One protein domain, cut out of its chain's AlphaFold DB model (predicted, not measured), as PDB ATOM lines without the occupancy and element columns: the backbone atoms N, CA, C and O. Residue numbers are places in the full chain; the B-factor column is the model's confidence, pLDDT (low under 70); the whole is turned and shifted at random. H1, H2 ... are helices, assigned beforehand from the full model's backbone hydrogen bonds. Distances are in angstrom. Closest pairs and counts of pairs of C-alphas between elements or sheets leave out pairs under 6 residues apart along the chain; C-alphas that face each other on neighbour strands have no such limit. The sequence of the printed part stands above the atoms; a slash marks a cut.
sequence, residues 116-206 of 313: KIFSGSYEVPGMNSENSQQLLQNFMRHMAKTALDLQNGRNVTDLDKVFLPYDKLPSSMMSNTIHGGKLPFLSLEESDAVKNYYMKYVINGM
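AT A GLANCE: This is residues 116 to 206 of the 313 residues of an uncharacterized protein of Steinernema carpocapsae (UniProt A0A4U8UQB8). One long straight helix, H1, makes the longest axis, and a second helix, H4, packs at a steep angle on its residues 141 to 151. The short helix H3 sits by H4, away from H1, while the single turn H2 sits by another side of H1, and the first stretch, residues 116 to 128, has no named element and turns back into H1. The printed part has 91 residues with four named helices, in the order H1, H2, H3, H4, and no named strand; the class is all helix. The whole is compact, with a radius of gyration of the C-alphas of 13.1 A and spans of 38 by 27 by 24 A.

IN THESE COORDINATES: Find C-alpha 129 at (22.616, 81.557, 161.777); from there H1, residues 129 to 151, runs 32.8 A to C-alpha 151 at (8.230, 107.404, 147.711). H4 covers residues 188 to 203 and measures 20.6 A; look for its last C-alpha, 203, at (-0.066, 95.416, 141.522). H3 covers residues 171 to 178 and measures 10.6 A. H2 is residues 159 to 162, 5.2 A from first to last C-alpha.

HOW THE PARTS SIT: Start at H1, which touches H4 with residues 141 to 151 alone, while H4 uses residues 190 to 197 alone. Their closest C-alphas are those of Ala 144 and Glu 190, 5.2 A apart. The two helices stand at a steep tilt of 63 degrees and run the same way. H1 and H2 only just touch, with 3 pairs of C-alphas within 8 A; the closest are those of Met 143 and Val 162, 6.0 A apart. Go on from H4 to H3: they only just touch, with 3 pairs of C-alphas within 8 A, the closest being those of Thr 177 and Lys 195 at 6.2 A. H3 and H4 run opposite ways at a steep tilt of 63 degrees. H1 and H3 are apart, as are H2 and H4, and H2 and H3. In the backbone of H1 every O i to N i+4 pair is within hydrogen-bond range; H3 has 3 of 4 and H4 has 11 of 12, while H2 is too short for such a pair.

THE WHOLE: The two C-alphas farthest apart are those of Asn 128 and Asn 204, at 39.0 A. The printed part has no cut, and the three links between the helices are short. In the B-factor column you will find a mean pLDDT of the printed part of 78.7; the model's confidence is under 70 at residues 125 to 126, 172 to 181 and 201 to 206.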
ATOM      1  N   LYS A 116      11.479  82.028 152.185       82.94
ATOM      2  CA  LYS A 116      12.238  81.930 153.437       82.94
ATOM      3  C   LYS A 116      12.812  83.273 153.899       82.94
ATOM      4  O   LYS A 116      12.911  83.524 155.098       82.94
ATOM      5  N   ILE A 117      13.225  84.132 152.969       82.88
ATOM      6  CA  ILE A 117      13.744  85.478 153.268       82.88
ATOM      7  C   ILE A 117      12.629  86.335 153.862       82.88
ATOM      8  O   ILE A 117      12.814  86.943 154.917       82.88
ATOM      9  N   PHE A 118      11.452  86.326 153.235       79.88
ATOM     10  CA  PHE A 118      10.299  87.102 153.694       79.88
ATOM     11  C   PHE A 118       9.616  86.520 154.939       79.88
ATOM     12  O   PHE A 118       8.963  87.270 155.663       79.88
ATOM     13  N   SER A 119       9.809  85.234 155.250       80.75
ATOM     14  CA  SER A 119       9.432  84.646 156.544       80.75
ATOM     15  C   SER A 119      10.488  84.844 157.639       80.75
ATOM     16  O   SER A 119      10.226  84.534 158.799       80.75
ATOM     17  N   GLY A 120      11.680  85.348 157.298       78.50
ATOM     18  CA  GLY A 120      12.794  85.535 158.231       78.50
ATOM     19  C   GLY A 120      13.523  84.245 158.623       78.50
ATOM     20  O   GLY A 120      14.344  84.269 159.535       78.50
ATOM     21  N   SER A 121      13.246  83.129 157.946       81.75
ATOM     22  CA  SER A 121      13.825  81.808 158.223       81.75
ATOM     23  C   SER A 121      14.877  81.384 157.193       81.75
ATOM     24  O   SER A 121      15.148  80.193 157.038       81.75
ATOM     25  N   TYR A 122      15.418  82.326 156.418       81.19
ATOM     26  CA  TYR A 122      16.459  82.032 155.440       81.19
ATOM     27  C   TYR A 122      17.827  81.946 156.108       81.19
ATOM     28  O   TYR A 122      18.322  82.921 156.671       81.19
ATOM     29  N   GLU A 123      18.449  80.778 155.992       79.94
ATOM     30  CA  GLU A 123      19.839  80.564 156.374       79.94
ATOM     31  C   GLU A 123      20.697  80.512 155.115       79.94
ATOM     32  O   GLU A 123      20.410  79.754 154.182       79.94
ATOM     33  N   VAL A 124      21.747  81.331 155.079       73.00
ATOM     34  CA  VAL A 124      22.661  81.363 153.941       73.00
ATOM     35  C   VAL A 124      23.545  80.120 154.032       73.00
ATOM     36  O   VAL A 124      24.241  79.943 155.035       73.00
ATOM     37  N   PRO A 125      23.564  79.247 153.008       67.06
ATOM     38  CA  PRO A 125      24.394  78.053 153.041       67.06
ATOM     39  C   PRO A 125      25.866  78.398 153.300       67.06
ATOM     40  O   PRO A 125      26.455  79.210 152.589       67.06
ATOM     41  N   GLY A 126      26.461  77.760 154.309       66.38
ATOM     42  CA  GLY A 126      27.856  77.997 154.697       66.38
ATOM     43  C   GLY A 126      28.076  79.200 155.621       66.38
ATOM     44  O   GLY A 126      29.216  79.454 155.996       66.38
ATOM     45  N   MET A 127      27.021  79.910 156.025       75.06
ATOM     46  CA  MET A 127      27.079  80.917 157.084       75.06
ATOM     47  C   MET A 127      26.460  80.372 158.372       75.06
ATOM     48  O   MET A 127      25.558  79.538 158.341       75.06
ATOM     49  N   ASN A 128      26.918  80.867 159.522       79.94
ATOM     50  CA  ASN A 128      26.212  80.613 160.776       79.94
ATOM     51  C   ASN A 128      24.873  81.387 160.808       79.94
ATOM     52  O   ASN A 128      24.653  82.323 160.028       79.94
ATOM     53  N   SER A 129      23.968  80.982 161.703       82.31
ATOM     54  CA  SER A 129      22.616  81.557 161.777       82.31
ATOM     55  C   SER A 129      22.646  83.058 162.111       82.31
ATOM     56  O   SER A 129      21.943  83.845 161.485       82.31
ATOM     57  N   GLU A 130      23.543  83.488 163.005       85.00
ATOM     58  CA  GLU A 130      23.701  84.898 163.391       85.00
ATOM     59  C   GLU A 130      24.107  85.796 162.207       85.00
ATOM     60  O   GLU A 130      23.467  86.812 161.937       85.00
ATOM     61  N   ASN A 131      25.130  85.401 161.448       80.56
ATOM     62  CA  ASN A 131      25.603  86.141 160.279       80.56
ATOM     63  C   ASN A 131      24.577  86.133 159.146       80.56
ATOM     64  O   ASN A 131      24.410  87.149 158.469       80.56
ATOM     65  N   SER A 132      23.867  85.016 158.967       82.62
ATOM     66  CA  SER A 132      22.760  84.922 158.009       82.62
ATOM     67  C   SER A 132      21.662  85.926 158.350       82.62
ATOM     68  O   SER A 132      21.227  86.685 157.483       82.62
ATOM     69  N   GLN A 133      21.261  85.990 159.624       87.12
ATOM     70  CA  GLN A 133      20.268  86.951 160.101       87.12
ATOM     71  C   GLN A 133      20.756  88.394 159.963       87.12
ATOM     72  O   GLN A 133      19.989  89.252 159.530       87.12
ATOM     73  N   GLN A 134      22.026  88.674 160.272       85.75
ATOM     74  CA  GLN A 134      22.581  90.018 160.122       85.75
ATOM     75  C   GLN A 134      22.593  90.466 158.651       85.75
ATOM     76  O   GLN A 134      22.221  91.603 158.344       85.75
ATOM     77  N   LEU A 135      22.985  89.582 157.730       82.81
ATOM     78  CA  LEU A 135      22.959  89.867 156.297       82.81
ATOM     79  C   LEU A 135      21.528  90.113 155.810       82.81
ATOM     80  O   LEU A 135      21.277  91.095 155.110       82.81
ATOM     81  N   LEU A 136      20.590  89.261 156.226       86.19
ATOM     82  CA  LEU A 136      19.176  89.382 155.889       86.19
ATOM     83  C   LEU A 136      18.574  90.687 156.429       86.19
ATOM     84  O   LEU A 136      17.878  91.390 155.702       86.19
ATOM     85  N   GLN A 137      18.900  91.069 157.663       89.31
ATOM     86  CA  GLN A 137      18.492  92.345 158.246       89.31
ATOM     87  C   GLN A 137      19.023  93.537 157.440       89.31
ATOM     88  O   GLN A 137      18.265  94.464 157.148       89.31
ATOM     89  N   ASN A 138      20.310  93.531 157.080       85.38
ATOM     90  CA  ASN A 138      20.910  94.601 156.279       85.38
ATOM     91  C   ASN A 138      20.233  94.708 154.907       85.38
ATOM     92  O   ASN A 138      19.910  95.808 154.457       85.38
ATOM     93  N   PHE A 139      19.962  93.566 154.281       86.19
ATOM     94  CA  PHE A 139      19.253  93.488 153.013       86.19
ATOM     95  C   PHE A 139      17.815  94.026 153.106       86.19
ATOM     96  O   PHE A 139      17.439  94.906 152.329       86.19
ATOM     97  N   MET A 140      17.029  93.586 154.092       88.19
ATOM     98  CA  MET A 140      15.654  94.065 154.285       88.19
ATOM     99  C   MET A 140      15.621  95.578 154.525       88.19
ATOM    100  O   MET A 140      14.805  96.286 153.933       88.19
ATOM    101  N   ARG A 141      16.543  96.102 155.341       90.12
ATOM    102  CA  ARG A 141      16.672  97.550 155.578       90.12
ATOM    103  C   ARG A 141      17.041  98.313 154.315       90.12
ATOM    104  O   ARG A 141      16.526  99.408 154.100       90.12
ATOM    105  N   HIS A 142      17.904  97.754 153.470       88.19
ATOM    106  CA  HIS A 142      18.208  98.357 152.179       88.19
ATOM    107  C   HIS A 142      16.975  98.414 151.286       88.19
ATOM    108  O   HIS A 142      16.693  99.479 150.745       88.19
ATOM    109  N   MET A 143      16.199  97.332 151.205       88.75
ATOM    110  CA  MET A 143      14.936  97.308 150.466       88.75
ATOM    111  C   MET A 143      13.961  98.383 150.971       88.75
ATOM    112  O   MET A 143      13.412  99.138 150.169       88.75
ATOM    113  N   ALA A 144      13.791  98.506 152.290       90.00
ATOM    114  CA  ALA A 144      12.934  99.527 152.892       90.00
ATOM    115  C   ALA A 144      13.416 100.949 152.601       90.00
ATOM    116  O   ALA A 144      12.631 101.797 152.176       90.00
ATOM    117  N   LYS A 145      14.718 101.202 152.754       89.94
ATOM    118  CA  LYS A 145      15.324 102.490 152.409       89.94
ATOM    119  C   LYS A 145      15.093 102.837 150.941       89.94
ATOM    120  O   LYS A 145      14.699 103.956 150.637       89.94
ATOM    121  N   THR A 146      15.281 101.874 150.048       88.12
ATOM    122  CA  THR A 146      15.041 102.052 148.616       88.12
ATOM    123  C   THR A 146      13.571 102.367 148.327       88.12
ATOM    124  O   THR A 146      13.278 103.258 147.531       88.12
ATOM    125  N   ALA A 147      12.633 101.702 149.009       88.00
ATOM    126  CA  ALA A 147      11.208 101.995 148.879       88.00
ATOM    127  C   ALA A 147      10.867 103.421 149.349       88.00
ATOM    128  O   ALA A 147      10.145 104.140 148.658       88.00
ATOM    129  N   LEU A 148      11.424 103.852 150.484       88.38
ATOM    130  CA  LEU A 148      11.275 105.218 150.999       88.38
ATOM    131  C   LEU A 148      11.881 106.254 150.045       88.38
ATOM    132  O   LEU A 148      11.287 107.305 149.807       88.38
ATOM    133  N   ASP A 149      13.046 105.964 149.465       87.12
ATOM    134  CA  ASP A 149      13.699 106.839 148.493       87.12
ATOM    135  C   ASP A 149      12.799 107.068 147.270       87.12
ATOM    136  O   ASP A 149      12.600 108.219 146.870       87.12
ATOM    137  N   LEU A 150      12.167 106.011 146.752       85.88
ATOM    138  CA  LEU A 150      11.201 106.103 145.653       85.88
ATOM    139  C   LEU A 150       9.934 106.871 146.025       85.88
ATOM    140  O   LEU A 150       9.419 107.638 145.210       85.88
ATOM    141  N   GLN A 151       9.407 106.670 147.235       85.56
ATOM    142  CA  GLN A 151       8.230 107.404 147.711       85.56
ATOM    143  C   GLN A 151       8.499 108.904 147.803       85.56
ATOM    144  O   GLN A 151       7.653 109.704 147.408       85.56
ATOM    145  N   ASN A 152       9.706 109.272 148.227       86.94
ATOM    146  CA  ASN A 152      10.165 110.655 148.299       86.94
ATOM    147  C   ASN A 152      10.551 111.244 146.927       86.94
ATOM    148  O   ASN A 152      11.059 112.362 146.860       86.94
ATOM    149  N   GLY A 153      10.347 110.508 145.828       83.56
ATOM    150  CA  GLY A 153      10.655 110.965 144.472       83.56
ATOM    151  C   GLY A 153      12.151 111.037 144.158       83.56
ATOM    152  O   GLY A 153      12.538 111.712 143.201       83.56
ATOM    153  N   ARG A 154      13.005 110.368 144.945       85.31
ATOM    154  CA  ARG A 154      14.433 110.240 144.639       85.31
ATOM    155  C   ARG A 154      14.636 109.183 143.562       85.31
ATOM    156  O   ARG A 154      13.945 108.168 143.527       85.31
ATOM    157  N   ASN A 155      15.605 109.430 142.685       78.00
ATOM    158  CA  ASN A 155      15.966 108.464 141.661       78.00
ATOM    159  C   ASN A 155      16.767 107.320 142.296       78.00
ATOM    160  O   ASN A 155      17.744 107.569 143.004       78.00
ATOM    161  N   VAL A 156      16.353 106.086 142.027       80.81
ATOM    162  CA  VAL A 156      17.026 104.876 142.498       80.81
ATOM    163  C   VAL A 156      17.445 104.062 141.281       80.81
ATOM    164  O   VAL A 156      16.628 103.748 140.418       80.81
ATOM    165  N   THR A 157      18.724 103.707 141.223       76.06
ATOM    166  CA  THR A 157      19.278 102.788 140.226       76.06
ATOM    167  C   THR A 157      19.091 101.332 140.656       76.06
ATOM    168  O   THR A 157      19.071 101.047 141.849       76.06
ATOM    169  N   ASP A 158      19.025 100.406 139.695       76.06
ATOM    170  CA  ASP A 158      19.026  98.954 139.946       76.06
ATOM    171  C   ASP A 158      17.835  98.417 140.772       76.06
ATOM    172  O   ASP A 158      17.977  97.527 141.614       76.06
ATOM    173  N   LEU A 159      16.630  98.942 140.530       81.62
ATOM    174  CA  LEU A 159      15.403  98.490 141.206       81.62
ATOM    175  C   LEU A 159      15.119  96.995 141.026       81.62
ATOM    176  O   LEU A 159      14.597  96.357 141.936       81.62
ATOM    177  N   ASP A 160      15.493  96.445 139.876       78.19
ATOM    178  CA  ASP A 160      15.391  95.031 139.517       78.19
ATOM    179  C   ASP A 160      16.316  94.125 140.345       78.19
ATOM    180  O   ASP A 160      16.057  92.926 140.475       78.19
ATOM    181  N   LYS A 161      17.379  94.690 140.931       78.25
ATOM    182  CA  LYS A 161      18.267  93.969 141.851       78.25
ATOM    183  C   LYS A 161      17.735  93.957 143.276       78.25
ATOM    184  O   LYS A 161      18.024  93.009 144.002       78.25
ATOM    185  N   VAL A 162      16.983  94.988 143.671       82.94
ATOM    186  CA  VAL A 162      16.503  95.196 145.050       82.94
ATOM    187  C   VAL A 162      15.108  94.611 145.270       82.94
ATOM    188  O   VAL A 162      14.850  94.027 146.322       82.94
ATOM    189  N   PHE A 163      14.207  94.752 144.299       85.50
ATOM    190  CA  PHE A 163      12.834  94.262 144.386       85.50
ATOM    191  C   PHE A 163      12.589  93.123 143.411       85.50
ATOM    192  O   PHE A 163      13.114  93.095 142.299       85.50
ATOM    193  N   LEU A 164      11.735  92.189 143.821       81.69
ATOM    194  CA  LEU A 164      11.338  91.087 142.962       81.69
ATOM    195  C   LEU A 164      10.224  91.508 142.004       81.69
ATOM    196  O   LEU A 164       9.341  92.280 142.386       81.69
ATOM    197  N   PRO A 165      10.218  90.967 140.778       75.00
ATOM    198  CA  PRO A 165       9.078  91.114 139.892       75.00
ATOM    199  C   PRO A 165       7.878  90.316 140.428       75.00
ATOM    200  O   PRO A 165       8.036  89.362 141.196       75.00
ATOM    201  N   TYR A 166       6.667  90.712 140.019       73.88
ATOM    202  CA  TYR A 166       5.409  90.159 140.539       73.88
ATOM    203  C   TYR A 166       5.325  88.631 140.443       73.88
ATOM    204  O   TYR A 166       4.920  87.956 141.383       73.88
ATOM    205  N   ASP A 167       5.763  88.075 139.316       73.25
ATOM    206  CA  ASP A 167       5.738  86.646 138.999       73.25
ATOM    207  C   ASP A 167       6.639  85.795 139.910       73.25
ATOM    208  O   ASP A 167       6.478  84.569 139.985       73.25
ATOM    209  N   LYS A 168       7.591  86.435 140.600       74.94
ATOM    210  CA  LYS A 168       8.504  85.814 141.567       74.94
ATOM    211  C   LYS A 168       8.126  86.081 143.021       74.94
ATOM    212  O   LYS A 168       8.781  85.525 143.902       74.94
ATOM    213  N   LEU A 169       7.090  86.877 143.284       76.25
ATOM    214  CA  LEU A 169       6.600  87.067 144.644       76.25
ATOM    215  C   LEU A 169       5.911  85.784 145.128       76.25
ATOM    216  O   LEU A 169       5.069  85.232 144.416       76.25
ATOM    217  N   PRO A 170       6.245  85.285 146.326       73.75
ATOM    218  CA  PRO A 170       5.568  84.128 146.879       73.75
ATOM    219  C   PRO A 170       4.129  84.498 147.244       73.75
ATOM    220  O   PRO A 170       3.842  85.609 147.701       73.75
ATOM    221  N   SER A 171       3.208  83.553 147.059       72.31
ATOM    222  CA  SER A 171       1.778  83.755 147.327       72.31
ATOM    223  C   SER A 171       1.510  84.181 148.769       72.31
ATOM    224  O   SER A 171       0.609  84.978 149.013       72.31
ATOM    225  N   SER A 172       2.339  83.714 149.706       67.88
ATOM    226  CA  SER A 172       2.325  84.103 151.118       67.88
ATOM    227  C   SER A 172       2.654  85.585 151.336       67.88
ATOM    228  O   SER A 172       2.085  86.215 152.224       67.88
ATOM    229  N   MET A 173       3.505  86.182 150.501       68.19
ATOM    230  CA  MET A 173       3.779  87.622 150.514       68.19
ATOM    231  C   MET A 173       2.624  88.398 149.871       68.19
ATOM    232  O   MET A 173       2.185  89.412 150.408       68.19
ATOM    233  N   MET A 174       2.049  87.891 148.779       67.00
ATOM    234  CA  MET A 174       0.857  88.503 148.182       67.00
ATOM    235  C   MET A 174      -0.332  88.507 149.158       67.00
ATOM    236  O   MET A 174      -1.008  89.521 149.292       67.00
ATOM    237  N   SER A 175      -0.556  87.436 149.920       65.50
ATOM    238  CA  SER A 175      -1.631  87.406 150.916       65.50
ATOM    239  C   SER A 175      -1.296  88.223 152.170       65.50
ATOM    240  O   SER A 175      -2.119  89.025 152.599       65.50
ATOM    241  N   ASN A 176      -0.094  88.090 152.746       55.53
ATOM    242  CA  ASN A 176       0.206  88.630 154.082       55.53
ATOM    243  C   ASN A 176       0.833  90.032 154.064       55.53
ATOM    244  O   ASN A 176       0.621  90.817 154.991       55.53
ATOM    245  N   THR A 177       1.598  90.373 153.026       54.72
ATOM    246  CA  THR A 177       2.275  91.676 152.910       54.72
ATOM    247  C   THR A 177       1.305  92.748 152.421       54.72
ATOM    248  O   THR A 177       1.376  93.871 152.900       54.72
ATOM    249  N   ILE A 178       0.313  92.403 151.593       55.28
ATOM    250  CA  ILE A 178      -0.759  93.336 151.198       55.28
ATOM    251  C   ILE A 178      -1.769  93.566 152.343       55.28
ATOM    252  O   ILE A 178      -2.297  94.664 152.473       55.28
ATOM    253  N   HIS A 179      -2.001  92.575 153.214       54.38
ATOM    254  CA  HIS A 179      -3.079  92.620 154.221       54.38
ATOM    255  C   HIS A 179      -2.617  92.996 155.645       54.38
ATOM    256  O   HIS A 179      -3.374  92.835 156.600       54.38
ATOM    257  N   GLY A 180      -1.401  93.533 155.808       58.00
ATOM    258  CA  GLY A 180      -1.006  94.238 157.039       58.00
ATOM    259  C   GLY A 180       0.068  93.578 157.912       58.00
ATOM    260  O   GLY A 180       0.442  94.157 158.930       58.00
ATOM    261  N   GLY A 181       0.638  92.433 157.524       69.81
ATOM    262  CA  GLY A 181       1.723  91.797 158.285       69.81
ATOM    263  C   GLY A 181       3.002  92.648 158.345       69.81
ATOM    264  O   GLY A 181       3.364  93.312 157.373       69.81
ATOM    265  N   LYS A 182       3.704  92.645 159.485       81.25
ATOM    266  CA  LYS A 182       5.030  93.273 159.636       81.25
ATOM    267  C   LYS A 182       6.089  92.408 158.943       81.25
ATOM    268  O   LYS A 182       6.129  91.202 159.182       81.25
ATOM    269  N   LEU A 183       6.944  93.010 158.113       83.50
ATOM    270  CA  LEU A 183       8.055  92.291 157.483       83.50
ATOM    271  C   LEU A 183       9.162  92.009 158.513       83.50
ATOM    272  O   LEU A 183       9.366  92.808 159.436       83.50
ATOM    273  N   PRO A 184       9.889  90.885 158.389       84.81
ATOM    274  CA  PRO A 184      10.929  90.538 159.345       84.81
ATOM    275  C   PRO A 184      12.046  91.590 159.331       84.81
ATOM    276  O   PRO A 184      12.369  92.166 158.293       84.81
ATOM    277  N   PHE A 185      12.637  91.836 160.502       87.12
ATOM    278  CA  PHE A 185      13.751  92.775 160.727       87.12
ATOM    279  C   PHE A 185      13.475  94.269 160.463       87.12
ATOM    280  O   PHE A 185      14.370  95.084 160.704       87.12
ATOM    281  N   LEU A 186      12.267  94.632 160.025       87.31
ATOM    282  CA  LEU A 186      11.869  96.003 159.701       87.31
ATOM    283  C   LEU A 186      10.964  96.618 160.767       87.31
ATOM    284  O   LEU A 186      10.294  95.906 161.518       87.31
ATOM    285  N   SER A 187      10.922  97.945 160.847       89.50
ATOM    286  CA  SER A 187       9.882  98.670 161.584       89.50
ATOM    287  C   SER A 187       8.529  98.586 160.854       89.50
ATOM    288  O   SER A 187       8.440  98.077 159.734       89.50
ATOM    289  N   LEU A 188       7.450  99.048 161.496       87.00
ATOM    290  CA  LEU A 188       6.136  99.103 160.847       87.00
ATOM    291  C   LEU A 188       6.162 100.056 159.642       87.00
ATOM    292  O   LEU A 188       5.763  99.667 158.553       87.00
ATOM    293  N   GLU A 189       6.742 101.243 159.819       88.31
ATOM    294  CA  GLU A 189       6.893 102.259 158.771       88.31
ATOM    295  C   GLU A 189       7.752 101.762 157.597       88.31
ATOM    296  O   GLU A 189       7.367 101.887 156.436       88.31
ATOM    297  N   GLU A 190       8.887 101.121 157.891       89.00
ATOM    298  CA  GLU A 190       9.754 100.513 156.874       89.00
ATOM    299  C   GLU A 190       9.034  99.390 156.119       89.00
ATOM    300  O   GLU A 190       9.155  99.276 154.898       89.00
ATOM    301  N   SER A 191       8.258  98.570 156.837       88.06
ATOM    302  CA  SER A 191       7.447  97.516 156.226       88.06
ATOM    303  C   SER A 191       6.402  98.113 155.291       88.06
ATOM    304  O   SER A 191       6.251  97.644 154.165       88.06
ATOM    305  N   ASP A 192       5.704  99.158 155.727       87.69
ATOM    306  CA  ASP A 192       4.660  99.816 154.944       87.69
ATOM    307  C   ASP A 192       5.230 100.517 153.711       87.69
ATOM    308  O   ASP A 192       4.612 100.485 152.646       87.69
ATOM    309  N   ALA A 193       6.455 101.040 153.788       88.69
ATOM    310  CA  ALA A 193       7.141 101.582 152.625       88.69
ATOM    311  C   ALA A 193       7.338 100.527 151.522       88.69
ATOM    312  O   ALA A 193       6.989 100.763 150.359       88.69
ATOM    313  N   VAL A 194       7.836  99.344 151.896       87.56
ATOM    314  CA  VAL A 194       8.027  98.208 150.978       87.56
ATOM    315  C   VAL A 194       6.688  97.712 150.430       87.56
ATOM    316  O   VAL A 194       6.564  97.483 149.226       87.56
ATOM    317  N   LYS A 195       5.658  97.593 151.273       85.12
ATOM    318  CA  LYS A 195       4.304  97.199 150.840       85.12
ATOM    319  C   LYS A 195       3.744  98.157 149.800       85.12
ATOM    320  O   LYS A 195       3.298  97.725 148.741       85.12
ATOM    321  N   ASN A 196       3.814  99.453 150.084       84.94
ATOM    322  CA  ASN A 196       3.321 100.499 149.201       84.94
ATOM    323  C   ASN A 196       4.043 100.484 147.853       84.94
ATOM    324  O   ASN A 196       3.411 100.746 146.832       84.94
ATOM    325  N   TYR A 197       5.337 100.137 147.821       85.50
ATOM    326  CA  TYR A 197       6.046  99.917 146.563       85.50
ATOM    327  C   TYR A 197       5.392  98.795 145.742       85.50
ATOM    328  O   TYR A 197       5.025  99.018 144.586       85.50
ATOM    329  N   TYR A 198       5.169  97.624 146.344       82.44
ATOM    330  CA  TYR A 198       4.525  96.503 145.656       82.44
ATOM    331  C   TYR A 198       3.076  96.824 145.247       82.44
ATOM    332  O   TYR A 198       2.689  96.562 144.111       82.44
ATOM    333  N   MET A 199       2.286  97.479 146.099       78.94
ATOM    334  CA  MET A 199       0.914  97.873 145.753       78.94
ATOM    335  C   MET A 199       0.872  98.881 144.596       78.94
ATOM    336  O   MET A 199       0.111  98.703 143.646       78.94
ATOM    337  N   LYS A 200       1.711  99.921 144.639       74.69
ATOM    338  CA  LYS A 200       1.683 101.017 143.662       74.69
ATOM    339  C   LYS A 200       2.288 100.636 142.314       74.69
ATOM    340  O   LYS A 200       1.727 100.996 141.286       74.69
ATOM    341  N   TYR A 201       3.432  99.957 142.315       67.19
ATOM    342  CA  TYR A 201       4.214  99.737 141.095       67.19
ATOM    343  C   TYR A 201       4.087  98.327 140.539       67.19
ATOM    344  O   TYR A 201       4.289  98.133 139.347       67.19
ATOM    345  N   VAL A 202       3.737  97.351 141.377       65.69
ATOM    346  CA  VAL A 202       3.722  95.945 140.972       65.69
ATOM    347  C   VAL A 202       2.290  95.446 140.759       65.69
ATOM    348  O   VAL A 202       2.030  94.783 139.764       65.69
ATOM    349  N   ILE A 203       1.346  95.828 141.624       61.91
ATOM    350  CA  ILE A 203      -0.066  95.416 141.522       61.91
ATOM    351  C   ILE A 203      -0.856  96.392 140.653       61.91
ATOM    352  O   ILE A 203      -1.439  95.995 139.650       61.91
ATOM    353  N   ASN A 204      -0.803  97.688 140.972       57.25
ATOM    354  CA  ASN A 204      -1.493  98.715 140.184       57.25
ATOM    355  C   ASN A 204      -0.753  99.059 138.877       57.25
ATOM    356  O   ASN A 204      -1.331  99.670 137.983       57.25
ATOM    357  N   GLY A 205       0.521  98.668 138.754       50.97
ATOM    358  CA  GLY A 205       1.325  98.838 137.539       50.97
ATOM    359  C   GLY A 205       1.145  97.723 136.503       50.97
ATOM    360  O   GLY A 205       1.572  97.890 135.364       50.97
ATOM    361  N   MET A 206       0.486  96.610 136.850       44.69
ATOM    362  CA  MET A 206       0.342  95.457 135.950       44.69
ATOM    363  C   MET A 206      -0.696  95.645 134.832       44.69
ATOM    364  O   MET A 206      -0.750  94.827 133.919       44.69
TER     365      MET A 206